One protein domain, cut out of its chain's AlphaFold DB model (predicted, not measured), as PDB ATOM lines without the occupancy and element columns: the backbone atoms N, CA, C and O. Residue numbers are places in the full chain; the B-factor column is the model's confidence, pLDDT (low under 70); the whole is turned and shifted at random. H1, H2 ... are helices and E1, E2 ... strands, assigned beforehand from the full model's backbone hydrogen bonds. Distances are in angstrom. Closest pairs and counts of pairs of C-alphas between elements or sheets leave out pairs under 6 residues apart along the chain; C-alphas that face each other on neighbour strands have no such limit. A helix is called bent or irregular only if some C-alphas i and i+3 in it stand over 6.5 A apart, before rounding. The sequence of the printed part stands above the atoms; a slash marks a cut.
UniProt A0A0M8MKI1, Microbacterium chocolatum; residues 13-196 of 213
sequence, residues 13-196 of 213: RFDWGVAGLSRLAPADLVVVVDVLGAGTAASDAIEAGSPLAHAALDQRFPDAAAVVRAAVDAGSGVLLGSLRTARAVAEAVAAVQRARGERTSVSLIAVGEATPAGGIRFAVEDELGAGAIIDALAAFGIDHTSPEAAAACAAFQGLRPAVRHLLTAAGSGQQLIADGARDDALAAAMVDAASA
ATOM      1  N   ARG A  13     -36.044   1.589  33.376       98.81
ATOM      2  CA  ARG A  13     -35.999   2.726  34.302       98.81
ATOM      3  C   ARG A  13     -34.550   3.093  34.583       98.81
ATOM      4  O   ARG A  13     -33.673   2.236  34.477       98.81
ATOM      5  N   PHE A  14     -34.312   4.341  34.957       98.88
ATOM      6  CA  PHE A  14     -32.970   4.830  35.244       98.88
ATOM      7  C   PHE A  14     -32.986   5.846  36.384       98.88
ATOM      8  O   PHE A  14     -33.804   6.767  36.375       98.88
ATOM      9  N   ASP A  15     -32.103   5.662  37.365       98.62
ATOM     10  CA  ASP A  15     -31.857   6.613  38.455       98.62
ATOM     11  C   ASP A  15     -30.455   6.360  39.060       98.62
ATOM     12  O   ASP A  15     -29.680   5.550  38.547       98.62
ATOM     13  N   TRP A  16     -30.118   7.056  40.147       98.50
ATOM     14  CA  TRP A  16     -28.774   7.101  40.722       98.50
ATOM     15  C   TRP A  16     -28.718   6.633  42.176       98.50
ATOM     16  O   TRP A  16     -29.460   7.107  43.045       98.50
ATOM     17  N   GLY A  17     -27.770   5.737  42.452       98.25
ATOM     18  CA  GLY A  17     -27.471   5.195  43.773       98.25
ATOM     19  C   GLY A  17     -28.677   4.632  44.538       98.25
ATOM     20  O   GLY A  17     -29.752   4.364  43.999       98.25
ATOM     21  N   VAL A  18     -28.504   4.461  45.853       97.62
ATOM     22  CA  VAL A  18     -29.524   3.861  46.736       97.62
ATOM     23  C   VAL A  18     -30.793   4.716  46.814       97.62
ATOM     24  O   VAL A  18     -31.903   4.184  46.864       97.62
ATOM     25  N   ALA A  19     -30.647   6.043  46.812       96.56
ATOM     26  CA  ALA A  19     -31.779   6.961  46.887       96.56
ATOM     27  C   ALA A  19     -32.642   6.916  45.617       96.56
ATOM     28  O   ALA A  19     -33.867   6.980  45.720       96.56
ATOM     29  N   GLY A  20     -32.016   6.793  44.443       97.31
ATOM     30  CA  GLY A  20     -32.706   6.588  43.175       97.31
ATOM     31  C   GLY A  20     -33.400   5.233  43.127       97.31
ATOM     32  O   GLY A  20     -34.605   5.171  42.907       97.31
ATOM     33  N   LEU A  21     -32.691   4.153  43.473       98.25
ATOM     34  CA  LEU A  21     -33.288   2.816  43.561       98.25
ATOM     35  C   LEU A  21     -34.520   2.786  44.480       98.25
ATOM     36  O   LEU A  21     -35.545   2.223  44.116       98.25
ATOM     37  N   SER A  22     -34.448   3.445  45.640       97.12
ATOM     38  CA  SER A  22     -35.570   3.533  46.591       97.12
ATOM     39  C   SER A  22     -36.758   4.349  46.065       97.12
ATOM     40  O   SER A  22     -37.869   4.230  46.581       97.12
ATOM     41  N   ARG A  23     -36.527   5.229  45.083       97.38
ATOM     42  CA  ARG A  23     -37.556   6.066  44.459       97.38
ATOM     43  C   ARG A  23     -38.291   5.321  43.354       97.38
ATOM     44  O   ARG A  23     -39.493   5.535  43.194       97.38
ATOM     45  N   LEU A  24     -37.573   4.489  42.601       98.44
ATOM     46  CA  LEU A  24     -38.125   3.693  41.514       98.44
ATOM     47  C   LEU A  24     -39.115   2.650  42.034       98.44
ATOM     48  O   LEU A  24     -39.006   2.129  43.144       98.44
ATOM     49  N   ALA A  25     -40.097   2.316  41.202       97.94
ATOM     50  CA  ALA A  25     -40.967   1.184  41.470       97.94
ATOM     51  C   ALA A  25     -40.142  -0.120  41.481       97.94
ATOM     52  O   ALA A  25     -39.152  -0.212  40.744       97.94
ATOM     53  N   PRO A  26     -40.568  -1.151  42.239       97.25
ATOM     54  CA  PRO A  26     -39.903  -2.450  42.240       97.25
ATOM     55  C   PRO A  26     -39.698  -2.987  40.821       97.25
ATOM     56  O   PRO A  26     -40.563  -2.815  39.949       97.25
ATOM     57  N   ALA A  27     -38.544  -3.606  40.594       98.12
ATOM     58  CA  ALA A  27     -38.164  -4.175  39.312       98.12
ATOM     59  C   ALA A  27     -37.747  -5.636  39.468       98.12
ATOM     60  O   ALA A  27     -37.211  -6.039  40.501       98.12
ATOM     61  N   ASP A  28     -37.968  -6.420  38.420       98.50
ATOM     62  CA  ASP A  28     -37.553  -7.821  38.379       98.50
ATOM     63  C   ASP A  28     -36.024  -7.933  38.362       98.50
ATOM     64  O   ASP A  28     -35.446  -8.811  39.005       98.50
ATOM     65  N   LEU A  29     -35.369  -7.016  37.640       98.75
ATOM     66  CA  LEU A  29     -33.919  -6.900  37.562       98.75
ATOM     67  C   LEU A  29     -33.450  -5.487  37.913       98.75
ATOM     68  O   LEU A  29     -34.023  -4.491  37.465       98.75
ATOM     69  N   VAL A  30     -32.347  -5.415  38.653       98.94
ATOM     70  CA  VAL A  30     -31.554  -4.200  38.841       98.94
ATOM     71  C   VAL A  30     -30.190  -4.408  38.193       98.94
ATOM     72  O   VAL A  30     -29.485  -5.372  38.498       98.94
ATOM     73  N   VAL A  31     -29.819  -3.495  37.301       98.94
ATOM     74  CA  VAL A  31     -28.479  -3.414  36.721       98.94
ATOM     75  C   VAL A  31     -27.745  -2.282  37.426       98.94
ATOM     76  O   VAL A  31     -28.067  -1.114  37.223       98.94
ATOM     77  N   VAL A  32     -26.777  -2.622  38.269       98.94
ATOM     78  CA  VAL A  32     -25.923  -1.647  38.953       98.94
ATOM     79  C   VAL A  32     -24.772  -1.292  38.019       98.94
ATOM     80  O   VAL A  32     -23.984  -2.164  37.650       98.94
ATOM     81  N   VAL A  33     -24.710  -0.035  37.595       98.88
ATOM     82  CA  VAL A  33     -23.759   0.443  36.590       98.88
ATOM     83  C   VAL A  33     -22.631   1.200  37.272       98.88
ATOM     84  O   VAL A  33     -22.861   2.262  37.845       98.88
ATOM     85  N   ASP A  34     -21.429   0.635  37.188       98.56
ATOM     86  CA  ASP A  34     -20.193   1.194  37.741       98.56
ATOM     87  C   ASP A  34     -19.043   0.895  36.768       98.56
ATOM     88  O   ASP A  34     -18.532  -0.231  36.695       98.56
ATOM     89  N   VAL A  35     -18.700   1.884  35.941       98.38
ATOM     90  CA  VAL A  35     -17.802   1.701  34.793       98.38
ATOM     91  C   VAL A  35     -16.339   1.655  35.207       98.38
ATOM     92  O   VAL A  35     -15.596   0.811  34.702       98.38
ATOM     93  N   LEU A  36     -15.923   2.531  36.120       97.19
ATOM     94  CA  LEU A  36     -14.550   2.590  36.635       97.19
ATOM     95  C   LEU A  36     -14.395   1.864  37.983       97.19
ATOM     96  O   LEU A  36     -13.413   2.080  38.691       97.19
ATOM     97  N   GLY A  37     -15.327   0.965  38.310       96.88
ATOM     98  CA  GLY A  37     -15.323   0.180  39.541       96.88
ATOM     99  C   GLY A  37     -15.879  -1.234  39.365       96.88
ATOM    100  O   GLY A  37     -15.343  -2.047  38.601       96.88
ATOM    101  N   ALA A  38     -16.923  -1.566  40.125       98.06
ATOM    102  CA  ALA A  38     -17.401  -2.931  40.333       98.06
ATOM    103  C   ALA A  38     -17.832  -3.648  39.044       98.06
ATOM    104  O   ALA A  38     -17.597  -4.850  38.919       98.06
ATOM    105  N   GLY A  39     -18.440  -2.939  38.085       98.00
ATOM    106  CA  GLY A  39     -18.902  -3.526  36.826       98.00
ATOM    107  C   GLY A  39     -17.759  -4.083  35.986       98.00
ATOM    108  O   GLY A  39     -17.794  -5.249  35.588       98.00
ATOM    109  N   THR A  40     -16.713  -3.280  35.785       98.00
ATOM    110  CA  THR A  40     -15.497  -3.700  35.069       98.00
ATOM    111  C   THR A  40     -14.709  -4.741  35.863       98.00
ATOM    112  O   THR A  40     -14.312  -5.768  35.316       98.00
ATOM    113  N   ALA A  41     -14.558  -4.555  37.177       97.56
ATOM    114  CA  ALA A  41     -13.848  -5.522  38.009       97.56
ATOM    115  C   ALA A  41     -14.508  -6.910  38.000       97.56
ATOM    116  O   ALA A  41     -13.812  -7.924  38.007       97.56
ATOM    117  N   ALA A  42     -15.842  -6.975  37.983       97.94
ATOM    118  CA  ALA A  42     -16.565  -8.238  37.926       97.94
ATOM    119  C   ALA A  42     -16.465  -8.908  36.549       97.94
ATOM    120  O   ALA A  42     -16.321 -10.130  36.495       97.94
ATOM    121  N   SER A  43     -16.504  -8.144  35.447       97.12
ATOM    122  CA  SER A  43     -16.304  -8.717  34.110       97.12
ATOM    123  C   SER A  43     -14.902  -9.302  33.953       97.12
ATOM    124  O   SER A  43     -14.770 -10.435  33.500       97.12
ATOM    125  N   ASP A  44     -13.877  -8.590  34.421       96.56
ATOM    126  CA  ASP A  44     -12.482  -9.044  34.335       96.56
ATOM    127  C   ASP A  44     -12.251 -10.307  35.163       96.56
ATOM    128  O   ASP A  44     -11.586 -11.248  34.732       96.56
ATOM    129  N   ALA A  45     -12.852 -10.354  36.352       96.50
ATOM    130  CA  ALA A  45     -12.788 -11.504  37.239       96.50
ATOM    131  C   ALA A  45     -13.426 -12.753  36.595       96.50
ATOM    132  O   ALA A  45     -12.876 -13.853  36.683       96.50
ATOM    133  N   ILE A  46     -14.545 -12.589  35.880       96.31
ATOM    134  CA  ILE A  46     -15.190 -13.668  35.119       96.31
ATOM    135  C   ILE A  46     -14.315 -14.126  33.946       96.31
ATOM    136  O   ILE A  46     -14.130 -15.332  33.780       96.31
ATOM    137  N   GLU A  47     -13.748 -13.203  33.162       94.38
ATOM    138  CA  GLU A  47     -12.844 -13.533  32.047       94.38
ATOM    139  C   GLU A  47     -11.589 -14.279  32.527       94.38
ATOM    140  O   GLU A  47     -11.111 -15.199  31.862       94.38
ATOM    141  N   ALA A  48     -11.099 -13.945  33.723       95.44
ATOM    142  CA  ALA A  48      -9.988 -14.626  34.377       95.44
ATOM    143  C   ALA A  48     -10.365 -15.976  35.027       95.44
ATOM    144  O   ALA A  48      -9.500 -16.643  35.597       95.44
ATOM    145  N   GLY A  49     -11.637 -16.390  34.983       95.38
ATOM    146  CA  GLY A  49     -12.111 -17.624  35.617       95.38
ATOM    147  C   GLY A  49     -12.153 -17.568  37.150       95.38
ATOM    148  O   GLY A  49     -12.170 -18.611  37.803       95.38
ATOM    149  N   SER A  50     -12.174 -16.368  37.735       94.75
ATOM    150  CA  SER A  50     -12.212 -16.131  39.180       94.75
ATOM    151  C   SER A  50     -13.387 -15.212  39.553       94.75
ATOM    152  O   SER A  50     -13.179 -14.027  39.787       94.75
ATOM    153  N   PRO A  51     -14.635 -15.723  39.597       93.50
ATOM    154  CA  PRO A  51     -15.830 -14.926  39.886       93.50
ATOM    155  C   PRO A  51     -15.732 -14.083  41.169       93.50
ATOM    156  O   PRO A  51     -15.151 -14.501  42.173       93.50
ATOM    157  N   LEU A  52     -16.338 -12.893  41.154       96.12
ATOM    158  CA  LEU A  52     -16.213 -11.914  42.235       96.12
ATOM    159  C   LEU A  52     -17.249 -12.163  43.339       96.12
ATOM    160  O   LEU A  52     -18.451 -12.045  43.113       96.12
ATOM    161  N   ALA A  53     -16.806 -12.451  44.562       97.38
ATOM    162  CA  ALA A  53     -17.710 -12.583  45.705       97.38
ATOM    163  C   ALA A  53     -18.412 -11.249  46.028       97.38
ATOM    164  O   ALA A  53     -17.757 -10.210  46.112       97.38
ATOM    165  N   HIS A  54     -19.721 -11.279  46.300       96.69
ATOM    166  CA  HIS A  54     -20.491 -10.091  46.699       96.69
ATOM    167  C   HIS A  54     -19.894  -9.414  47.940       96.69
ATOM    168  O   HIS A  54     -19.720  -8.201  47.954       96.69
ATOM    169  N   ALA A  55     -19.483 -10.198  48.940       95.56
ATOM    170  CA  ALA A  55     -18.872  -9.677  50.164       95.56
ATOM    171  C   ALA A  55     -17.544  -8.926  49.925       95.56
ATOM    172  O   ALA A  55     -17.115  -8.146  50.771       95.56
ATOM    173  N   ALA A  56     -16.881  -9.140  48.782       96.19
ATOM    174  CA  ALA A  56     -15.668  -8.406  48.431       96.19
ATOM    175  C   ALA A  56     -15.963  -6.975  47.947       96.19
ATOM    176  O   ALA A  56     -15.050  -6.145  47.938       96.19
ATOM    177  N   LEU A  57     -17.209  -6.672  47.554       97.31
ATOM    178  CA  LEU A  57     -17.587  -5.329  47.115       97.31
ATOM    179  C   LEU A  57     -17.484  -4.318  48.255       97.31
ATOM    180  O   LEU A  57     -17.004  -3.220  48.021       97.31
ATOM    181  N   ASP A  58     -17.847  -4.680  49.486       94.81
ATOM    182  CA  ASP A  58     -17.826  -3.762  50.635       94.81
ATOM    183  C   ASP A  58     -16.482  -3.060  50.843       94.81
ATOM    184  O   ASP A  58     -16.429  -1.880  51.178       94.81
ATOM    185  N   GLN A  59     -15.387  -3.792  50.635       94.19
ATOM    186  CA  GLN A  59     -14.039  -3.264  50.825       94.19
ATOM    187  C   GLN A  59     -13.492  -2.572  49.577       94.19
ATOM    188  O   GLN A  59     -12.672  -1.666  49.695       94.19
ATOM    189  N   ARG A  60     -13.898  -3.024  48.386       95.56
ATOM    190  CA  ARG A  60     -13.300  -2.596  47.112       95.56
ATOM    191  C   ARG A  60     -14.095  -1.494  46.418       95.56
ATOM    192  O   ARG A  60     -13.501  -0.630  45.790       95.56
ATOM    193  N   PHE A  61     -15.417  -1.552  46.527       97.31
ATOM    194  CA  PHE A  61     -16.388  -0.730  45.804       97.31
ATOM    195  C   PHE A  61     -17.589  -0.416  46.721       97.31
ATOM    196  O   PHE A  61     -18.704  -0.880  46.463       97.31
ATOM    197  N   PRO A  62     -17.383   0.315  47.833       96.75
ATOM    198  CA  PRO A  62     -18.401   0.497  48.873       96.75
ATOM    199  C   PRO A  62     -19.698   1.141  48.356       96.75
ATOM    200  O   PRO A  62     -20.785   0.762  48.803       96.75
ATOM    201  N   ASP A  63     -19.599   2.053  47.384       97.19
ATOM    202  CA  ASP A  63     -20.756   2.719  46.778       97.19
ATOM    203  C   ASP A  63     -21.602   1.730  45.959       97.19
ATOM    204  O   ASP A  63     -22.814   1.619  46.168       97.19
ATOM    205  N   ALA A  64     -20.966   0.915  45.110       98.31
ATOM    206  CA  ALA A  64     -21.649  -0.150  44.379       98.31
ATOM    207  C   ALA A  64     -22.224  -1.213  45.329       98.31
ATOM    208  O   ALA A  64     -23.353  -1.668  45.143       98.31
ATOM    209  N   ALA A  65     -21.488  -1.574  46.387       98.38
ATOM    210  CA  ALA A  65     -21.934  -2.532  47.396       98.38
ATOM    211  C   ALA A  65     -23.239  -2.077  48.076       98.38
ATOM    212  O   ALA A  65     -24.137  -2.889  48.307       98.38
ATOM    213  N   ALA A  66     -23.381  -0.775  48.349       97.88
ATOM    214  CA  ALA A  66     -24.601  -0.213  48.921       97.88
ATOM    215  C   ALA A  66     -25.811  -0.366  47.987       97.88
ATOM    216  O   ALA A  66     -26.886  -0.758  48.444       97.88
ATOM    217  N   VAL A  67     -25.635  -0.121  46.685       98.62
ATOM    218  CA  VAL A  67     -26.701  -0.307  45.688       98.62
ATOM    219  C   VAL A  67     -27.055  -1.786  45.524       98.62
ATOM    220  O   VAL A  67     -28.236  -2.129  45.517       98.62
ATOM    221  N   VAL A  68     -26.054  -2.670  45.449       98.75
ATOM    222  CA  VAL A  68     -26.266  -4.122  45.347       98.75
ATOM    223  C   VAL A  68     -27.058  -4.641  46.544       98.75
ATOM    224  O   VAL A  68     -28.046  -5.344  46.344       98.75
ATOM    225  N   ARG A  69     -26.687  -4.269  47.777       98.56
ATOM    226  CA  ARG A  69     -27.448  -4.655  48.978       98.56
ATOM    227  C   ARG A  69     -28.889  -4.175  48.918       98.56
ATOM    228  O   ARG A  69     -29.790  -4.976  49.122       98.56
ATOM    229  N   ALA A  70     -29.109  -2.907  48.577       98.50
ATOM    230  CA  ALA A  70     -30.457  -2.359  48.470       98.50
ATOM    231  C   ALA A  70     -31.304  -3.092  47.410       98.50
ATOM    232  O   ALA A  70     -32.492  -3.324  47.626       98.50
ATOM    233  N   ALA A  71     -30.701  -3.507  46.293       98.62
ATOM    234  CA  ALA A  71     -31.383  -4.291  45.265       98.62
ATOM    235  C   ALA A  71     -31.707  -5.723  45.727       98.62
ATOM    236  O   ALA A  71     -32.801  -6.221  45.455       98.62
ATOM    237  N   VAL A  72     -30.788  -6.368  46.456       98.31
ATOM    238  CA  VAL A  72     -31.015  -7.686  47.071       98.31
ATOM    239  C   VAL A  72     -32.131  -7.618  48.114       98.31
ATOM    240  O   VAL A  72     -33.038  -8.447  48.083       98.31
ATOM    241  N   ASP A  73     -32.113  -6.612  48.988       98.12
ATOM    242  CA  ASP A  73     -33.128  -6.407  50.029       98.12
ATOM    243  C   ASP A  73     -34.516  -6.123  49.430       98.12
ATOM    244  O   ASP A  73     -35.538  -6.510  50.001       98.12
ATOM    245  N   ALA A  74     -34.565  -5.499  48.248       97.31
ATOM    246  CA  ALA A  74     -35.789  -5.300  47.475       97.31
ATOM    247  C   ALA A  74     -36.294  -6.576  46.767       97.31
ATOM    248  O   ALA A  74     -37.396  -6.570  46.214       97.31
ATOM    249  N   GLY A  75     -35.521  -7.667  46.783       97.81
ATOM    250  CA  GLY A  75     -35.870  -8.945  46.158       97.81
ATOM    251  C   GLY A  75     -35.646  -8.999  44.644       97.81
ATOM    252  O   GLY A  75     -36.173  -9.899  43.987       97.81
ATOM    253  N   SER A  76     -34.888  -8.059  44.074       98.25
ATOM    254  CA  SER A  76     -34.588  -8.020  42.639       98.25
ATOM    255  C   SER A  76     -33.427  -8.948  42.273       98.25
ATOM    256  O   SER A  76     -32.482  -9.134  43.041       98.25
ATOM    257  N   GLY A  77     -33.435  -9.488  41.050       98.31
ATOM    258  CA  GLY A  77     -32.223 -10.078  40.480       98.31
ATOM    259  C   GLY A  77     -31.190  -8.988  40.190       98.31
ATOM    260  O   GLY A  77     -31.543  -7.941  39.654       98.31
ATOM    261  N   VAL A  78     -29.917  -9.221  40.525       98.81
ATOM    262  CA  VAL A  78     -28.865  -8.199  40.405       98.81
ATOM    263  C   VAL A  78     -27.849  -8.563  39.328       98.81
ATOM    264  O   VAL A  78     -27.304  -9.671  39.310       98.81
ATOM    265  N   LEU A  79     -27.579  -7.600  38.454       98.81
ATOM    266  CA  LEU A  79     -26.506  -7.614  37.466       98.81
ATOM    267  C   LEU A  79     -25.556  -6.446  37.754       98.81
ATOM    268  O   LEU A  79     -26.008  -5.380  38.172       98.81
ATOM    269  N   LEU A  80     -24.261  -6.628  37.494       98.81
ATOM    270  CA  LEU A  80     -23.328  -5.507  37.370       98.81
ATOM    271  C   LEU A  80     -23.138  -5.181  35.891       98.81
ATOM    272  O   LEU A  80     -23.016  -6.081  35.060       98.81
ATOM    273  N   GLY A  81     -23.117  -3.895  35.568       98.62
ATOM    274  CA  GLY A  81     -22.949  -3.397  34.211       98.62
ATOM    275  C   GLY A  81     -21.790  -2.416  34.106       98.62
ATOM    276  O   GLY A  81     -21.513  -1.652  35.029       98.62
ATOM    277  N   SER A  82     -21.130  -2.424  32.955       98.50
ATOM    278  CA  SER A  82     -20.194  -1.384  32.537       98.50
ATOM    279  C   SER A  82     -20.273  -1.213  31.020       98.50
ATOM    280  O   SER A  82     -21.005  -1.937  30.340       98.50
ATOM    281  N   LEU A  83     -19.486  -0.291  30.460       98.31
ATOM    282  CA  LEU A  83     -19.331  -0.189  29.005       98.31
ATOM    283  C   LEU A  83     -18.882  -1.524  28.390       98.31
ATOM    284  O   LEU A  83     -19.317  -1.869  27.292       98.31
ATOM    285  N   ARG A  84     -18.053  -2.295  29.106       98.19
ATOM    286  CA  ARG A  84     -17.491  -3.557  28.611       98.19
ATOM    287  C   ARG A  84     -18.524  -4.658  28.423       98.19
ATOM    288  O   ARG A  84     -18.257  -5.575  27.658       98.19
ATOM    289  N   THR A  85     -19.665  -4.582  29.103       98.50
ATOM    290  CA  THR A  85     -20.661  -5.662  29.166       98.50
ATOM    291  C   THR A  85     -22.035  -5.248  28.649       98.50
ATOM    292  O   THR A  85     -22.991  -5.999  28.832       98.50
ATOM    293  N   ALA A  86     -22.167  -4.087  27.998       98.69
ATOM    294  CA  ALA A  86     -23.460  -3.508  27.633       98.69
ATOM    295  C   ALA A  86     -24.375  -4.485  26.873       98.69
ATOM    296  O   ALA A  86     -25.504  -4.758  27.295       98.69
ATOM    297  N   ARG A  87     -23.855  -5.091  25.806       98.56
ATOM    298  CA  ARG A  87     -24.543  -6.125  25.032       98.56
ATOM    299  C   ARG A  87     -24.817  -7.381  25.852       98.56
ATOM    300  O   ARG A  87     -25.932  -7.894  25.803       98.56
ATOM    301  N   ALA A  88     -23.834  -7.871  26.604       98.44
ATOM    302  CA  ALA A  88     -23.983  -9.086  27.402       98.44
ATOM    303  C   ALA A  88     -25.073  -8.931  28.482       98.44
ATOM    304  O   ALA A  88     -25.847  -9.853  28.736       98.44
ATOM    305  N   VAL A  89     -25.178  -7.745  29.092       98.75
ATOM    306  CA  VAL A  89     -26.241  -7.402  30.048       98.75
ATOM    307  C   VAL A  89     -27.598  -7.409  29.351       98.75
ATOM    308  O   VAL A  89     -28.534  -8.028  29.859       98.75
ATOM    309  N   ALA A  90     -27.713  -6.790  28.174       98.62
ATOM    310  CA  ALA A  90     -28.955  -6.807  27.403       98.62
ATOM    311  C   ALA A  90     -29.376  -8.235  27.004       98.62
ATOM    312  O   ALA A  90     -30.549  -8.594  27.129       98.62
ATOM    313  N   GLU A  91     -28.423  -9.079  26.604       98.25
ATOM    314  CA  GLU A  91     -28.648 -10.499  26.312       98.25
ATOM    315  C   GLU A  91     -29.162 -11.264  27.540       98.25
ATOM    316  O   GLU A  91     -30.143 -12.008  27.433       98.25
ATOM    317  N   ALA A  92     -28.563 -11.040  28.715       98.06
ATOM    318  CA  ALA A  92     -28.985 -11.654  29.974       98.06
ATOM    319  C   ALA A  92     -30.398 -11.215  30.394       98.06
ATOM    320  O   ALA A  92     -31.224 -12.051  30.773       98.06
ATOM    321  N   VAL A  93     -30.717  -9.924  30.275       98.25
ATOM    322  CA  VAL A  93     -32.066  -9.393  30.532       98.25
ATOM    323  C   VAL A  93     -33.084 -10.024  29.580       98.25
ATOM    324  O   VAL A  93     -34.141 -10.492  30.016       98.25
ATOM    325  N   ALA A  94     -32.766 -10.092  28.286       97.88
ATOM    326  CA  ALA A  94     -33.638 -10.705  27.294       97.88
ATOM    327  C   ALA A  94     -33.837 -12.207  27.556       97.88
ATOM    328  O   ALA A  94     -34.940 -12.719  27.366       97.88
ATOM    329  N   ALA A  95     -32.811 -12.917  28.036       96.62
ATOM    330  CA  ALA A  95     -32.928 -14.316  28.447       96.62
ATOM    331  C   ALA A  95     -33.902 -14.488  29.621       96.62
ATOM    332  O   ALA A  95     -34.792 -15.336  29.550       96.62
ATOM    333  N   VAL A  96     -33.811 -13.636  30.647       96.56
ATOM    334  CA  VAL A  96     -34.762 -13.637  31.774       96.56
ATOM    335  C   VAL A  96     -36.185 -13.348  31.294       96.56
ATOM    336  O   VAL A  96     -37.114 -14.051  31.685       96.56
ATOM    337  N   GLN A  97     -36.372 -12.360  30.414       96.69
ATOM    338  CA  GLN A  97     -37.680 -12.067  29.821       96.69
ATOM    339  C   GLN A  97     -38.269 -13.266  29.072       96.69
ATOM    340  O   GLN A  97     -39.425 -13.622  29.297       96.69
ATOM    341  N   ARG A  98     -37.482 -13.923  28.211       96.31
ATOM    342  CA  ARG A  98     -37.938 -15.117  27.480       96.31
ATOM    343  C   ARG A  98     -38.327 -16.245  28.432       96.31
ATOM    344  O   ARG A  98     -39.383 -16.838  28.246       96.31
ATOM    345  N   ALA A  99     -37.514 -16.503  29.456       95.69
ATOM    346  CA  ALA A  99     -37.776 -17.553  30.437       95.69
ATOM    347  C   ALA A  99     -39.064 -17.306  31.242       95.69
ATOM    348  O   ALA A  99     -39.751 -18.254  31.610       95.69
ATOM    349  N   ARG A 100     -39.406 -16.038  31.499       94.50
ATOM    350  CA  ARG A 100     -40.634 -15.663  32.210       94.50
ATOM    351  C   ARG A 100     -41.885 -15.664  31.334       94.50
ATOM    352  O   ARG A 100     -42.979 -15.832  31.858       94.50
ATOM    353  N   GLY A 101     -41.742 -15.445  30.028       95.62
ATOM    354  CA  GLY A 101     -42.880 -15.333  29.108       95.62
ATOM    355  C   GLY A 101     -43.721 -14.060  29.293       95.62
ATOM    356  O   GLY A 101     -44.807 -13.956  28.730       95.62
ATOM    357  N   GLU A 102     -43.227 -13.081  30.051       95.12
ATOM    358  CA  GLU A 102     -43.862 -11.784  30.300       95.12
ATOM    359  C   GLU A 102     -42.810 -10.668  30.331       95.12
ATOM    360  O   GLU A 102     -41.609 -10.939  30.357       95.12
ATOM    361  N   ARG A 103     -43.243  -9.400  30.304       95.56
ATOM    362  CA  ARG A 103     -42.321  -8.252  30.320       95.56
ATOM    363  C   ARG A 103     -41.477  -8.248  31.596       95.56
ATOM    364  O   ARG A 103     -42.025  -8.241  32.694       95.56
ATOM    365  N   THR A 104     -40.159  -8.152  31.435       97.56
ATOM    366  CA  THR A 104     -39.227  -7.974  32.556       97.56
ATOM    367  C   THR A 104     -38.948  -6.503  32.782       97.56
ATOM    368  O   THR A 104     -38.410  -5.839  31.900       97.56
ATOM    369  N   SER A 105     -39.326  -6.001  33.954       98.44
ATOM    370  CA  SER A 105     -38.977  -4.661  34.415       98.44
ATOM    371  C   SER A 105     -37.512  -4.608  34.847       98.44
ATOM    372  O   SER A 105     -37.023  -5.487  35.558       98.44
ATOM    373  N   VAL A 106     -36.807  -3.574  34.394       98.75
ATOM    374  CA  VAL A 106     -35.366  -3.399  34.585       98.75
ATOM    375  C   VAL A 106     -35.111  -1.988  35.085       98.75
ATOM    376  O   VAL A 106     -35.480  -1.021  34.422       98.75
ATOM    377  N   SER A 107     -34.459  -1.868  36.237       98.88
ATOM    378  CA  SER A 107     -33.941  -0.585  36.715       98.88
ATOM    379  C   SER A 107     -32.431  -0.553  36.548       98.88
ATOM    380  O   SER A 107     -31.728  -1.375  37.131       98.88
ATOM    381  N   LEU A 108     -31.931   0.385  35.752       98.88
ATOM    382  CA  LEU A 108     -30.515   0.710  35.716       98.88
ATOM    383  C   LEU A 108     -30.226   1.732  36.809       98.88
ATOM    384  O   LEU A 108     -30.891   2.763  36.881       98.88
ATOM    385  N   ILE A 109     -29.242   1.441  37.652       98.88
ATOM    386  CA  ILE A 109     -28.815   2.330  38.726       98.88
ATOM    387  C   ILE A 109     -27.357   2.689  38.492       98.88
ATOM    388  O   ILE A 109     -26.478   1.860  38.732       98.88
ATOM    389  N   ALA A 110     -27.105   3.910  38.026       98.88
ATOM    390  CA  ALA A 110     -25.748   4.446  37.994       98.88
ATOM    391  C   ALA A 110     -25.268   4.667  39.432       98.88
ATOM    392  O   ALA A 110     -25.992   5.238  40.256       98.88
ATOM    393  N   VAL A 111     -24.080   4.160  39.758       98.56
ATOM    394  CA  VAL A 111     -23.567   4.204  41.131       98.56
ATOM    395  C   VAL A 111     -23.149   5.625  41.492       98.56
ATOM    396  O   VAL A 111     -23.573   6.133  42.536       98.56
ATOM    397  N   GLY A 112     -22.410   6.299  40.608       97.12
ATOM    398  CA  GLY A 112     -21.783   7.572  40.934       97.12
ATOM    399  C   GLY A 112     -20.753   7.399  42.045       97.12
ATOM    400  O   GLY A 112     -20.243   6.309  42.276       97.12
ATOM    401  N   GLU A 113     -20.465   8.471  42.776       94.25
ATOM    402  CA  GLU A 113     -19.593   8.375  43.953       94.25
ATOM    403  C   GLU A 113     -20.168   9.133  45.137       94.25
ATOM    404  O   GLU A 113     -20.701  10.238  44.987       94.25
ATOM    405  N   ALA A 114     -20.043   8.570  46.335       92.88
ATOM    406  CA  ALA A 114     -20.485   9.252  47.538       92.88
ATOM    407  C   ALA A 114     -19.678  10.538  47.772       92.88
ATOM    408  O   ALA A 114     -18.451  10.589  47.683       92.88
ATOM    409  N   THR A 115     -20.384  11.612  48.117       92.62
ATOM    410  CA  THR A 115     -19.768  12.876  48.533       92.62
ATOM    411  C   THR A 115     -19.683  12.950  50.058       92.62
ATOM    412  O   THR A 115     -20.577  12.451  50.747       92.62
ATOM    413  N   PRO A 116     -18.699  13.678  50.623       90.31
ATOM    414  CA  PRO A 116     -18.624  13.907  52.071       90.31
ATOM    415  C   PRO A 116     -19.872  14.577  52.671       90.31
ATOM    416  O   PRO A 116     -20.113  14.477  53.870       90.31
ATOM    417  N   ALA A 117     -20.669  15.263  51.845       91.88
ATOM    418  CA  ALA A 117     -21.909  15.925  52.241       91.88
ATOM    419  C   ALA A 117     -23.146  14.999  52.225       91.88
ATOM    420  O   ALA A 117     -24.250  15.467  52.496       91.88
ATOM    421  N   GLY A 118     -22.992  13.708  51.904       86.44
ATOM    422  CA  GLY A 118     -24.090  12.733  51.901       86.44
ATOM    423  C   GLY A 118     -24.945  12.717  50.628       86.44
ATOM    424  O   GLY A 118     -26.053  12.188  50.645       86.44
ATOM    425  N   GLY A 119     -24.455  13.296  49.531       91.06
ATOM    426  CA  GLY A 119     -25.046  13.193  48.191       91.06
ATOM    427  C   GLY A 119     -24.219  12.322  47.244       91.06
ATOM    428  O   GLY A 119     -23.155  11.832  47.620       91.06
ATOM    429  N   ILE A 120     -24.680  12.192  46.001       95.25
ATOM    430  CA  ILE A 120     -23.965  11.494  44.926       95.25
ATOM    431  C   ILE A 120     -23.280  12.533  44.040       95.25
ATOM    432  O   ILE A 120     -23.900  13.509  43.610       95.25
ATOM    433  N   ARG A 121     -21.999  12.324  43.753       95.00
ATOM    434  CA  ARG A 121     -21.293  13.012  42.683       95.00
ATOM    435  C   ARG A 121     -21.621  12.305  41.381       95.00
ATOM    436  O   ARG A 121     -21.424  11.101  41.253       95.00
ATOM    437  N   PHE A 122     -22.098  13.086  40.425       96.06
ATOM    438  CA  PHE A 122     -22.324  12.627  39.065       96.06
ATOM    439  C   PHE A 122     -21.017  12.086  38.463       96.06
ATOM    440  O   PHE A 122     -20.031  12.823  38.363       96.06
ATOM    441  N   ALA A 123     -21.033  10.811  38.080       96.88
ATOM    442  CA  ALA A 123     -19.951  10.128  37.379       96.88
ATOM    443  C   ALA A 123     -20.370   9.950  35.916       96.88
ATOM    444  O   ALA A 123     -21.243   9.142  35.600       96.88
ATOM    445  N   VAL A 124     -19.795  10.747  35.014       97.31
ATOM    446  CA  VAL A 124     -20.192  10.754  33.594       97.31
ATOM    447  C   VAL A 124     -19.972   9.393  32.931       97.31
ATOM    448  O   VAL A 124     -20.702   9.004  32.027       97.31
ATOM    449  N   GLU A 125     -18.980   8.649  33.397       97.88
ATOM    450  CA  GLU A 125     -18.680   7.288  32.991       97.88
ATOM    451  C   GLU A 125     -19.837   6.324  33.278       97.88
ATOM    452  O   GLU A 125     -20.173   5.542  32.392       97.88
ATOM    453  N   ASP A 126     -20.506   6.427  34.429       98.62
ATOM    454  CA  ASP A 126     -21.633   5.559  34.787       98.62
ATOM    455  C   ASP A 126     -22.894   5.919  34.000       98.62
ATOM    456  O   ASP A 126     -23.616   5.025  33.563       98.62
ATOM    457  N   GLU A 127     -23.119   7.212  33.738       98.62
ATOM    458  CA  GLU A 127     -24.168   7.681  32.818       98.62
ATOM    459  C   GLU A 127     -23.961   7.083  31.419       98.62
ATOM    460  O   GLU A 127     -24.885   6.531  30.820       98.62
ATOM    461  N   LEU A 128     -22.730   7.143  30.898       98.62
ATOM    462  CA  LEU A 128     -22.386   6.590  29.587       98.62
ATOM    463  C   LEU A 128     -22.486   5.059  29.570       98.62
ATOM    464  O   LEU A 128     -22.945   4.494  28.579       98.62
ATOM    465  N   GLY A 129     -22.097   4.389  30.658       98.75
ATOM    466  CA  GLY A 129     -22.280   2.950  30.839       98.75
ATOM    467  C   GLY A 129     -23.753   2.546  30.825       98.75
ATOM    468  O   GLY A 129     -24.129   1.602  30.131       98.75
ATOM    469  N   ALA A 130     -24.600   3.291  31.535       98.88
ATOM    470  CA  ALA A 130     -26.032   3.042  31.590       98.88
ATOM    471  C   ALA A 130     -26.664   3.284  30.218       98.88
ATOM    472  O   ALA A 130     -27.405   2.435  29.725       98.88
ATOM    473  N   GLY A 131     -26.295   4.385  29.559       98.88
ATOM    474  CA  GLY A 131     -26.709   4.687  28.195       98.88
ATOM    475  C   GLY A 131     -26.339   3.586  27.200       98.88
ATOM    476  O   GLY A 131     -27.176   3.212  26.383       98.88
ATOM    477  N   ALA A 132     -25.140   3.006  27.306       98.88
ATOM    478  CA  ALA A 132     -24.717   1.883  26.467       98.88
ATOM    479  C   ALA A 132     -25.571   0.628  26.687       98.88
ATOM    480  O   ALA A 132     -25.974  -0.026  25.726       98.88
ATOM    481  N   ILE A 133     -25.880   0.295  27.943       98.94
ATOM    482  CA  ILE A 133     -26.740  -0.849  28.271       98.94
ATOM    483  C   ILE A 133     -28.171  -0.606  27.770       98.94
ATOM    484  O   ILE A 133     -28.790  -1.523  27.237       98.94
ATOM    485  N   ILE A 134     -28.703   0.613  27.901       98.94
ATOM    486  CA  ILE A 134     -30.051   0.965  27.424       98.94
ATOM    487  C   ILE A 134     -30.126   0.904  25.893       98.94
ATOM    488  O   ILE A 134     -31.087   0.353  25.355       98.94
ATOM    489  N   ASP A 135     -29.106   1.408  25.193       98.81
ATOM    490  CA  ASP A 135     -28.975   1.283  23.735       98.81
ATOM    491  C   ASP A 135     -28.962  -0.192  23.304       98.81
ATOM    492  O   ASP A 135     -29.711  -0.606  22.414       98.81
ATOM    493  N   ALA A 136     -28.195  -1.027  24.013       98.75
ATOM    494  CA  ALA A 136     -28.171  -2.462  23.773       98.75
ATOM    495  C   ALA A 136     -29.535  -3.124  24.048       98.75
ATOM    496  O   ALA A 136     -29.994  -3.922  23.233       98.75
ATOM    497  N   LEU A 137     -30.225  -2.782  25.142       98.75
ATOM    498  CA  LEU A 137     -31.567  -3.294  25.458       98.75
ATOM    499  C   LEU A 137     -32.577  -2.986  24.345       98.75
ATOM    500  O   LEU A 137     -33.345  -3.871  23.953       98.75
ATOM    501  N   ALA A 138     -32.532  -1.775  23.785       98.38
ATOM    502  CA  ALA A 138     -33.384  -1.390  22.666       98.38
ATOM    503  C   ALA A 138     -33.140  -2.275  21.429       98.38
ATOM    504  O   ALA A 138     -34.097  -2.714  20.789       98.38
ATOM    505  N   ALA A 139     -31.886  -2.645  21.144       97.50
ATOM    506  CA  ALA A 139     -31.551  -3.577  20.060       97.50
ATOM    507  C   ALA A 139     -32.114  -5.001  20.271       97.50
ATOM    508  O   ALA A 139     -32.287  -5.743  19.302       97.50
ATOM    509  N   PHE A 140     -32.448  -5.377  21.511       97.06
ATOM    510  CA  PHE A 140     -33.147  -6.623  21.858       97.06
ATOM    511  C   PHE A 140     -34.678  -6.472  21.943       97.06
ATOM    512  O   PHE A 140     -35.364  -7.404  22.366       97.06
ATOM    513  N   GLY A 141     -35.230  -5.324  21.530       97.25
ATOM    514  CA  GLY A 141     -36.667  -5.041  21.571       97.25
ATOM    515  C   GLY A 141     -37.193  -4.689  22.966       97.25
ATOM    516  O   GLY A 141     -38.391  -4.808  23.217       97.25
ATOM    517  N   ILE A 142     -36.308  -4.297  23.887       98.06
ATOM    518  CA  ILE A 142     -36.641  -3.838  25.239       98.06
ATOM    519  C   ILE A 142     -36.456  -2.315  25.268       98.06
ATOM    520  O   ILE A 142     -35.495  -1.792  25.825       98.06
ATOM    521  N   ASP A 143     -37.359  -1.599  24.598       96.44
ATOM    522  CA  ASP A 143     -37.224  -0.171  24.268       96.44
ATOM    523  C   ASP A 143     -38.251   0.739  24.968       96.44
ATOM    524  O   ASP A 143     -38.216   1.963  24.809       96.44
ATOM    525  N   HIS A 144     -39.138   0.176  25.799       98.12
ATOM    526  CA  HIS A 144     -40.094   0.960  26.583       98.12
ATOM    527  C   HIS A 144     -39.416   1.634  27.791       98.12
ATOM    528  O   HIS A 144     -39.531   1.187  28.936       98.12
ATOM    529  N   THR A 145     -38.684   2.703  27.492       98.38
ATOM    530  CA  THR A 145     -37.802   3.460  28.388       98.38
ATOM    531  C   THR A 145     -38.504   4.641  29.052       98.38
ATOM    532  O   THR A 145     -39.394   5.263  28.469       98.38
ATOM    533  N   SER A 146     -38.092   4.959  30.281       98.75
ATOM    534  CA  SER A 146     -38.414   6.230  30.929       98.75
ATOM    535  C   SER A 146     -37.693   7.407  30.258       98.75
ATOM    536  O   SER A 146     -36.696   7.194  29.563       98.75
ATOM    537  N   PRO A 147     -38.149   8.660  30.460       98.44
ATOM    538  CA  PRO A 147     -37.444   9.841  29.965       98.44
ATOM    539  C   PRO A 147     -35.987   9.913  30.433       98.44
ATOM    540  O   PRO A 147     -35.113  10.285  29.655       98.44
ATOM    541  N   GLU A 148     -35.721   9.521  31.678       98.69
ATOM    542  CA  GLU A 148     -34.383   9.462  32.265       98.69
ATOM    543  C   GLU A 148     -33.508   8.437  31.532       98.69
ATOM    544  O   GLU A 148     -32.391   8.752  31.124       98.69
ATOM    545  N   ALA A 149     -34.038   7.235  31.278       98.81
ATOM    546  CA  ALA A 149     -33.328   6.202  30.527       98.81
ATOM    547  C   ALA A 149     -33.082   6.620  29.064       98.81
ATOM    548  O   ALA A 149     -32.007   6.384  28.510       98.81
ATOM    549  N   ALA A 150     -34.055   7.281  28.432       98.75
ATOM    550  CA  ALA A 150     -33.915   7.802  27.076       98.75
ATOM    551  C   ALA A 150     -32.839   8.899  26.986       98.75
ATOM    552  O   ALA A 150     -32.084   8.930  26.012       98.75
ATOM    553  N   ALA A 151     -32.733   9.767  27.998       98.81
ATOM    554  CA  ALA A 151     -31.697  10.795  28.068       98.81
ATOM    555  C   ALA A 151     -30.290  10.182  28.174       98.81
ATOM    556  O   ALA A 151     -29.416  10.559  27.389       98.81
ATOM    557  N   ALA A 152     -30.098   9.193  29.054       98.75
ATOM    558  CA  ALA A 152     -28.828   8.476  29.185       98.75
ATOM    559  C   ALA A 152     -28.439   7.751  27.885       98.75
ATOM    560  O   ALA A 152     -27.302   7.847  27.415       98.75
ATOM    561  N   CYS A 153     -29.404   7.083  27.243       98.81
ATOM    562  CA  CYS A 153     -29.210   6.435  25.945       98.81
ATOM    563  C   CYS A 153     -28.764   7.436  24.865       98.81
ATOM    564  O   CYS A 153     -27.752   7.223  24.195       98.81
ATOM    565  N   ALA A 154     -29.460   8.571  24.740       98.75
ATOM    566  CA  ALA A 154     -29.115   9.611  23.774       98.75
ATOM    567  C   ALA A 154     -27.727  10.221  24.040       98.75
ATOM    568  O   ALA A 154     -26.978  10.483  23.092       98.75
ATOM    569  N   ALA A 155     -27.359  10.412  25.312       98.44
ATOM    570  CA  ALA A 155     -26.030  10.875  25.698       98.44
ATOM    571  C   ALA A 155     -24.947   9.899  25.221       98.44
ATOM    572  O   ALA A 155     -24.001  10.319  24.549       98.44
ATOM    573  N   PHE A 156     -25.109   8.597  25.483       98.56
ATOM    574  CA  PHE A 156     -24.179   7.586  24.985       98.56
ATOM    575  C   PHE A 156     -24.118   7.568  23.456       98.56
ATOM    576  O   PHE A 156     -23.024   7.665  22.905       98.56
ATOM    577  N   GLN A 157     -25.252   7.513  22.754       98.12
ATOM    578  CA  GLN A 157     -25.275   7.475  21.286       98.12
ATOM    579  C   GLN A 157     -24.536   8.668  20.659       98.12
ATOM    580  O   GLN A 157     -23.733   8.485  19.741       98.12
ATOM    581  N   GLY A 158     -24.762   9.882  21.173       98.06
ATOM    582  CA  GLY A 158     -24.107  11.096  20.680       98.06
ATOM    583  C   GLY A 158     -22.616  11.179  21.020       98.06
ATOM    584  O   GLY A 158     -21.836  11.739  20.248       98.06
ATOM    585  N   LEU A 159     -22.203  10.611  22.154       97.56
ATOM    586  CA  LEU A 159     -20.833  10.703  22.669       97.56
ATOM    587  C   LEU A 159     -19.982   9.455  22.398       97.56
ATOM    588  O   LEU A 159     -18.768   9.493  22.604       97.56
ATOM    589  N   ARG A 160     -20.573   8.371  21.881       96.25
ATOM    590  CA  ARG A 160     -19.911   7.086  21.613       96.25
ATOM    591  C   ARG A 160     -18.588   7.214  20.848       96.25
ATOM    592  O   ARG A 160     -17.625   6.582  21.281       96.25
ATOM    593  N   PRO A 161     -18.450   8.045  19.788       97.00
ATOM    594  CA  PRO A 161     -17.168   8.206  19.092       97.00
ATOM    595  C   PRO A 161     -16.036   8.750  19.980       97.00
ATOM    596  O   PRO A 161     -14.861   8.530  19.692       97.00
ATOM    597  N   ALA A 162     -16.384   9.458  21.057       95.81
ATOM    598  CA  ALA A 162     -15.455  10.094  21.983       95.81
ATOM    599  C   ALA A 162     -15.382   9.404  23.356       95.81
ATOM    600  O   ALA A 162     -14.587   9.843  24.186       95.81
ATOM    601  N   VAL A 163     -16.143   8.326  23.605       94.81
ATOM    602  CA  VAL A 163     -16.299   7.707  24.940       94.81
ATOM    603  C   VAL A 163     -14.962   7.416  25.625       94.81
ATOM    604  O   VAL A 163     -14.787   7.737  26.795       94.81
ATOM    605  N   ARG A 164     -13.968   6.933  24.870       94.00
ATOM    606  CA  ARG A 164     -12.608   6.685  25.370       94.00
ATOM    607  C   ARG A 164     -11.933   7.945  25.906       94.00
ATOM    608  O   ARG A 164     -11.333   7.906  26.973       94.00
ATOM    609  N   HIS A 165     -12.023   9.051  25.169       94.75
ATOM    610  CA  HIS A 165     -11.452  10.323  25.607       94.75
ATOM    611  C   HIS A 165     -12.210  10.873  26.812       94.75
ATOM    612  O   HIS A 165     -11.576  11.310  27.768       94.75
ATOM    613  N   LEU A 166     -13.544  10.809  26.788       94.75
ATOM    614  CA  LEU A 166     -14.394  11.303  27.869       94.75
ATOM    615  C   LEU A 166     -14.129  10.568  29.181       94.75
ATOM    616  O   LEU A 166     -13.945  11.231  30.193       94.75
ATOM    617  N   LEU A 167     -14.011   9.237  29.154       94.44
ATOM    618  CA  LEU A 167     -13.674   8.453  30.344       94.44
ATOM    619  C   LEU A 167     -12.323   8.860  30.922       94.44
ATOM    620  O   LEU A 167     -12.215   9.127  32.112       94.44
ATOM    621  N   THR A 168     -11.292   8.967  30.080       93.12
ATOM    622  CA  THR A 168      -9.973   9.382  30.572       93.12
ATOM    623  C   THR A 168      -9.949  10.826  31.054       93.12
ATOM    624  O   THR A 168      -9.115  11.147  31.885       93.12
ATOM    625  N   ALA A 169     -10.826  11.697  30.550       94.44
ATOM    626  CA  ALA A 169     -10.925  13.095  30.966       94.44
ATOM    627  C   ALA A 169     -11.856  13.308  32.174       94.44
ATOM    628  O   ALA A 169     -11.812  14.378  32.783       94.44
ATOM    629  N   ALA A 170     -12.689  12.322  32.518       94.06
ATOM    630  CA  ALA A 170     -13.566  12.359  33.681       94.06
ATOM    631  C   ALA A 170     -12.753  12.428  34.980       94.06
ATOM    632  O   ALA A 170     -11.610  11.973  35.029       94.06
ATOM    633  N   GLY A 171     -13.348  12.971  36.045       93.44
ATOM    634  CA  GLY A 171     -12.670  13.138  37.335       93.44
ATOM    635  C   GLY A 171     -12.086  11.829  37.875       93.44
ATOM    636  O   GLY A 171     -10.914  11.789  38.240       93.44
ATOM    637  N   SER A 172     -12.861  10.745  37.837       93.69
ATOM    638  CA  SER A 172     -12.431   9.426  38.323       93.69
ATOM    639  C   SER A 172     -11.417   8.773  37.390       93.69
ATOM    640  O   SER A 172     -10.457   8.158  37.846       93.69
ATOM    641  N   GLY A 173     -11.543   8.997  36.078       95.50
ATOM    642  CA  GLY A 173     -10.524   8.597  35.110       95.50
ATOM    643  C   GLY A 173      -9.188   9.312  35.336       95.50
ATOM    644  O   GLY A 173      -8.134   8.681  35.300       95.50
ATOM    645  N   GLN A 174      -9.213  10.615  35.625       96.50
ATOM    646  CA  GLN A 174      -8.017  11.388  35.965       96.50
ATOM    647  C   GLN A 174      -7.388  10.920  37.280       96.50
ATOM    648  O   GLN A 174      -6.163  10.857  37.366       96.50
ATOM    649  N   GLN A 175      -8.200  10.548  38.271       94.56
ATOM    650  CA  GLN A 175      -7.709   9.973  39.520       94.56
ATOM    651  C   GLN A 175      -7.003   8.630  39.282       94.56
ATOM    652  O   GLN A 175      -5.850   8.486  39.678       94.56
ATOM    653  N   LEU A 176      -7.615   7.703  38.534       94.44
ATOM    654  CA  LEU A 176      -6.968   6.437  38.158       94.44
ATOM    655  C   LEU A 176      -5.644   6.660  37.419       94.44
ATOM    656  O   LEU A 176      -4.653   5.986  37.690       94.44
ATOM    657  N   ILE A 177      -5.597   7.626  36.499       95.44
ATOM    658  CA  ILE A 177      -4.365   7.970  35.779       95.44
ATOM    659  C   ILE A 177      -3.296   8.507  36.738       95.44
ATOM    660  O   ILE A 177      -2.131   8.125  36.611       95.44
ATOM    661  N   ALA A 178      -3.670   9.371  37.685       97.06
ATOM    662  CA  ALA A 178      -2.756   9.890  38.700       97.06
ATOM    663  C   ALA A 178      -2.210   8.776  39.612       97.06
ATOM    664  O   ALA A 178      -1.040   8.824  39.991       97.06
ATOM    665  N   ASP A 179      -3.017   7.746  39.867       96.50
ATOM    666  CA  ASP A 179      -2.653   6.558  40.647       96.50
ATOM    667  C   ASP A 179      -1.867   5.508  39.829       96.50
ATOM    668  O   ASP A 179      -1.511   4.444  40.337       96.50
ATOM    669  N   GLY A 180      -1.551   5.796  38.560       96.94
ATOM    670  CA  GLY A 180      -0.775   4.917  37.678       96.94
ATOM    671  C   GLY A 180      -1.594   3.847  36.947       96.94
ATOM    672  O   GLY A 180      -1.028   3.071  36.180       96.94
ATOM    673  N   ALA A 181      -2.917   3.840  37.104       95.25
ATOM    674  CA  ALA A 181      -3.857   2.885  36.512       95.25
ATOM    675  C   ALA A 181      -4.441   3.377  35.168       95.25
ATOM    676  O   ALA A 181      -5.628   3.233  34.871       95.25
ATOM    677  N   ARG A 182      -3.606   3.998  34.320       94.62
ATOM    678  CA  ARG A 182      -4.051   4.539  33.022       94.62
ATOM    679  C   ARG A 182      -4.588   3.456  32.088       94.62
ATOM    680  O   ARG A 182      -5.563   3.700  31.378       94.62
ATOM    681  N   ASP A 183      -3.932   2.304  32.048       94.56
ATOM    682  CA  ASP A 183      -4.326   1.218  31.152       94.56
ATOM    683  C   ASP A 183      -5.668   0.607  31.579       94.56
ATOM    684  O   ASP A 183      -6.495   0.326  30.713       94.56
ATOM    685  N   ASP A 184      -5.947   0.552  32.883       92.88
ATOM    686  CA  ASP A 184      -7.241   0.117  33.422       92.88
ATOM    687  C   ASP A 184      -8.366   1.078  33.009       92.88
ATOM    688  O   ASP A 184      -9.403   0.647  32.500       92.88
ATOM    689  N   ALA A 185      -8.142   2.394  33.116       92.75
ATOM    690  CA  ALA A 185      -9.109   3.399  32.664       92.75
ATOM    691  C   ALA A 185      -9.394   3.302  31.151       92.75
ATOM    692  O   ALA A 185     -10.522   3.511  30.697       92.75
ATOM    693  N   LEU A 186      -8.377   2.970  30.348       94.06
ATOM    694  CA  LEU A 186      -8.539   2.750  28.910       94.06
ATOM    695  C   LEU A 186      -9.270   1.442  28.600       94.06
ATOM    696  O   LEU A 186     -10.083   1.424  27.673       94.06
ATOM    697  N   ALA A 187      -8.991   0.377  29.349       93.69
ATOM    698  CA  ALA A 187      -9.647  -0.914  29.198       93.69
ATOM    699  C   ALA A 187     -11.138  -0.827  29.554       93.69
ATOM    700  O   ALA A 187     -11.978  -1.328  28.805       93.69
ATOM    701  N   ALA A 188     -11.484  -0.111  30.628       95.69
ATOM    702  CA  ALA A 188     -12.866   0.137  31.040       95.69
ATOM    703  C   ALA A 188     -13.697   0.875  29.971       95.69
ATOM    704  O   ALA A 188     -14.909   0.685  29.883       95.69
ATOM    705  N   ALA A 189     -13.054   1.680  29.116       95.00
ATOM    706  CA  ALA A 189     -13.719   2.403  28.034       95.00
ATOM    707  C   ALA A 189     -14.026   1.561  26.785       95.00
ATOM    708  O   ALA A 189     -14.633   2.070  25.837       95.00
ATOM    709  N   MET A 190     -13.584   0.302  26.738       96.25
ATOM    710  CA  MET A 190     -13.810  -0.569  25.588       96.25
ATOM    711  C   MET A 190     -15.232  -1.133  25.613       96.25
ATOM    712  O   MET A 190     -15.533  -2.058  26.361       96.25
ATOM    713  N   VAL A 191     -16.105  -0.579  24.773       97.62
ATOM    714  CA  VAL A 191     -17.500  -1.024  24.664       97.62
ATOM    715  C   VAL A 191     -17.569  -2.474  24.183       97.62
ATOM    716  O   VAL A 191     -16.933  -2.811  23.185       97.62
ATOM    717  N   ASP A 192     -18.353  -3.301  24.877       97.62
ATOM    718  CA  ASP A 192     -18.594  -4.719  24.558       97.62
ATOM    719  C   ASP A 192     -17.324  -5.579  24.441       97.62
ATOM    720  O   ASP A 192     -17.280  -6.567  23.707       97.62
ATOM    721  N   ALA A 193     -16.268  -5.215  25.174       96.88
ATOM    722  CA  ALA A 193     -15.038  -5.998  25.228       96.88
ATOM    723  C   ALA A 193     -15.151  -7.287  26.060       96.88
ATOM    724  O   ALA A 193     -14.239  -8.103  25.986       96.88
ATOM    725  N   ALA A 194     -16.221  -7.461  26.842       95.50
ATOM    726  CA  ALA A 194     -16.494  -8.663  27.626       95.50
ATOM    727  C   ALA A 194     -17.839  -9.282  27.215       95.50
ATOM    728  O   ALA A 194     -18.861  -8.602  27.112       95.50
ATOM    729  N   SER A 195     -17.853 -10.597  26.990       92.94
ATOM    730  CA  SER A 195     -19.008 -11.321  26.433       92.94
ATOM    731  C   SER A 195     -19.981 -11.876  27.477       92.94
ATOM    732  O   SER A 195     -21.022 -12.418  27.112       92.94
ATOM    733  N   ALA A 196     -19.672 -11.747  28.769       94.44
ATOM    734  CA  ALA A 196     -20.487 -12.279  29.856       94.44
ATOM    735  C   ALA A 196     -20.924 -11.172  30.822       94.44
ATOM    736  O   ALA A 196     -20.105 -10.394  31.307       94.44
TER     737      ALA A 196
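What this domain is: This is residues 13 to 196 of the 213 residues of a protein of Microbacterium chocolatum (UniProt A0A0M8MKI1). A small parallel sheet of four strands forms the core, with helices on both faces, three layers in all: H5, H6 and H7 on one face, H1, H2 and H4 on the other. Past one end of the sheet, the hairpin of H8 and H9 packs on residues 164 to 168 of H7, and H3 packs on H4. The printed part has 184 residues, with nine named helices and four named strands in the order E1 H1 E2 H2 H3 H4 E3 H5 E4 H6 H7 H8 H9. The sheet runs E1 E4 E2 E3, and the class is mixed, helices and strands. The whole is compact, with a radius of gyration of the C-alphas of 15.1 A and spans of 48 by 35 by 34 A.

Where its parts are: E1, residues 13 to 16, begins at C-alpha 13, (-35.999, 2.726, 34.302). H1 is residues 17 to 23, E2 29 to 33, H2 38 to 47, H3 54 to 60, H4 62 to 73, 16.3 A long, and E3 77 to 81. H5, residues 83 to 100, is 26.5 A long; E4 is residues 106 to 110. H6, residues 124 to 139, is 22.8 A long, and H7, residues 147 to 169, 26.7 A. H5 and H7 are irregular: C-alphas 84 and 87 are 8.3 A apart, 161 and 164 7.9 A, and H7 has a kink of 103 degrees near residue 162. H8 is residues 171 to 178; H9, residues 182 to 188, ends at C-alpha 188, (-12.866, 0.137, 31.040).

How they stand to each other: N 108 and O 13 of E4 and E1 are 2.8 A apart, N 33 and O 109 of E2 and E4 2.8 A, and N 30 and O 77 of E2 and E3 2.8 A, within hydrogen-bond range. E1, H1, E2 and E3, H5, E4 are split strand-helix-strand units, parallel strands with another between them, both with right-handed crossovers; E2, H2 H3 H4, E3 is a strand-helix-strand unit of neighbours. H4 runs along the strands at a height over the sheet of 9.1 A. H6 touches H7, closest at the C-alphas of Gly 131 and Cys 153, 3.8 A. Every O i to N i+4 pair is within range in H1, H2, H4, H6, H8 and H9; H5 has 12 of 14, H7 15 of 19 and H3 1 of 3, with 2 of 4 O i to N i+3.

The domain as a whole: The C-alphas farthest apart, of Gly 101 and Ala 178, are 48.4 A apart. The printed part has no cut. The link from E4 to H6 is long. No printed residue is under 70 in pLDDT.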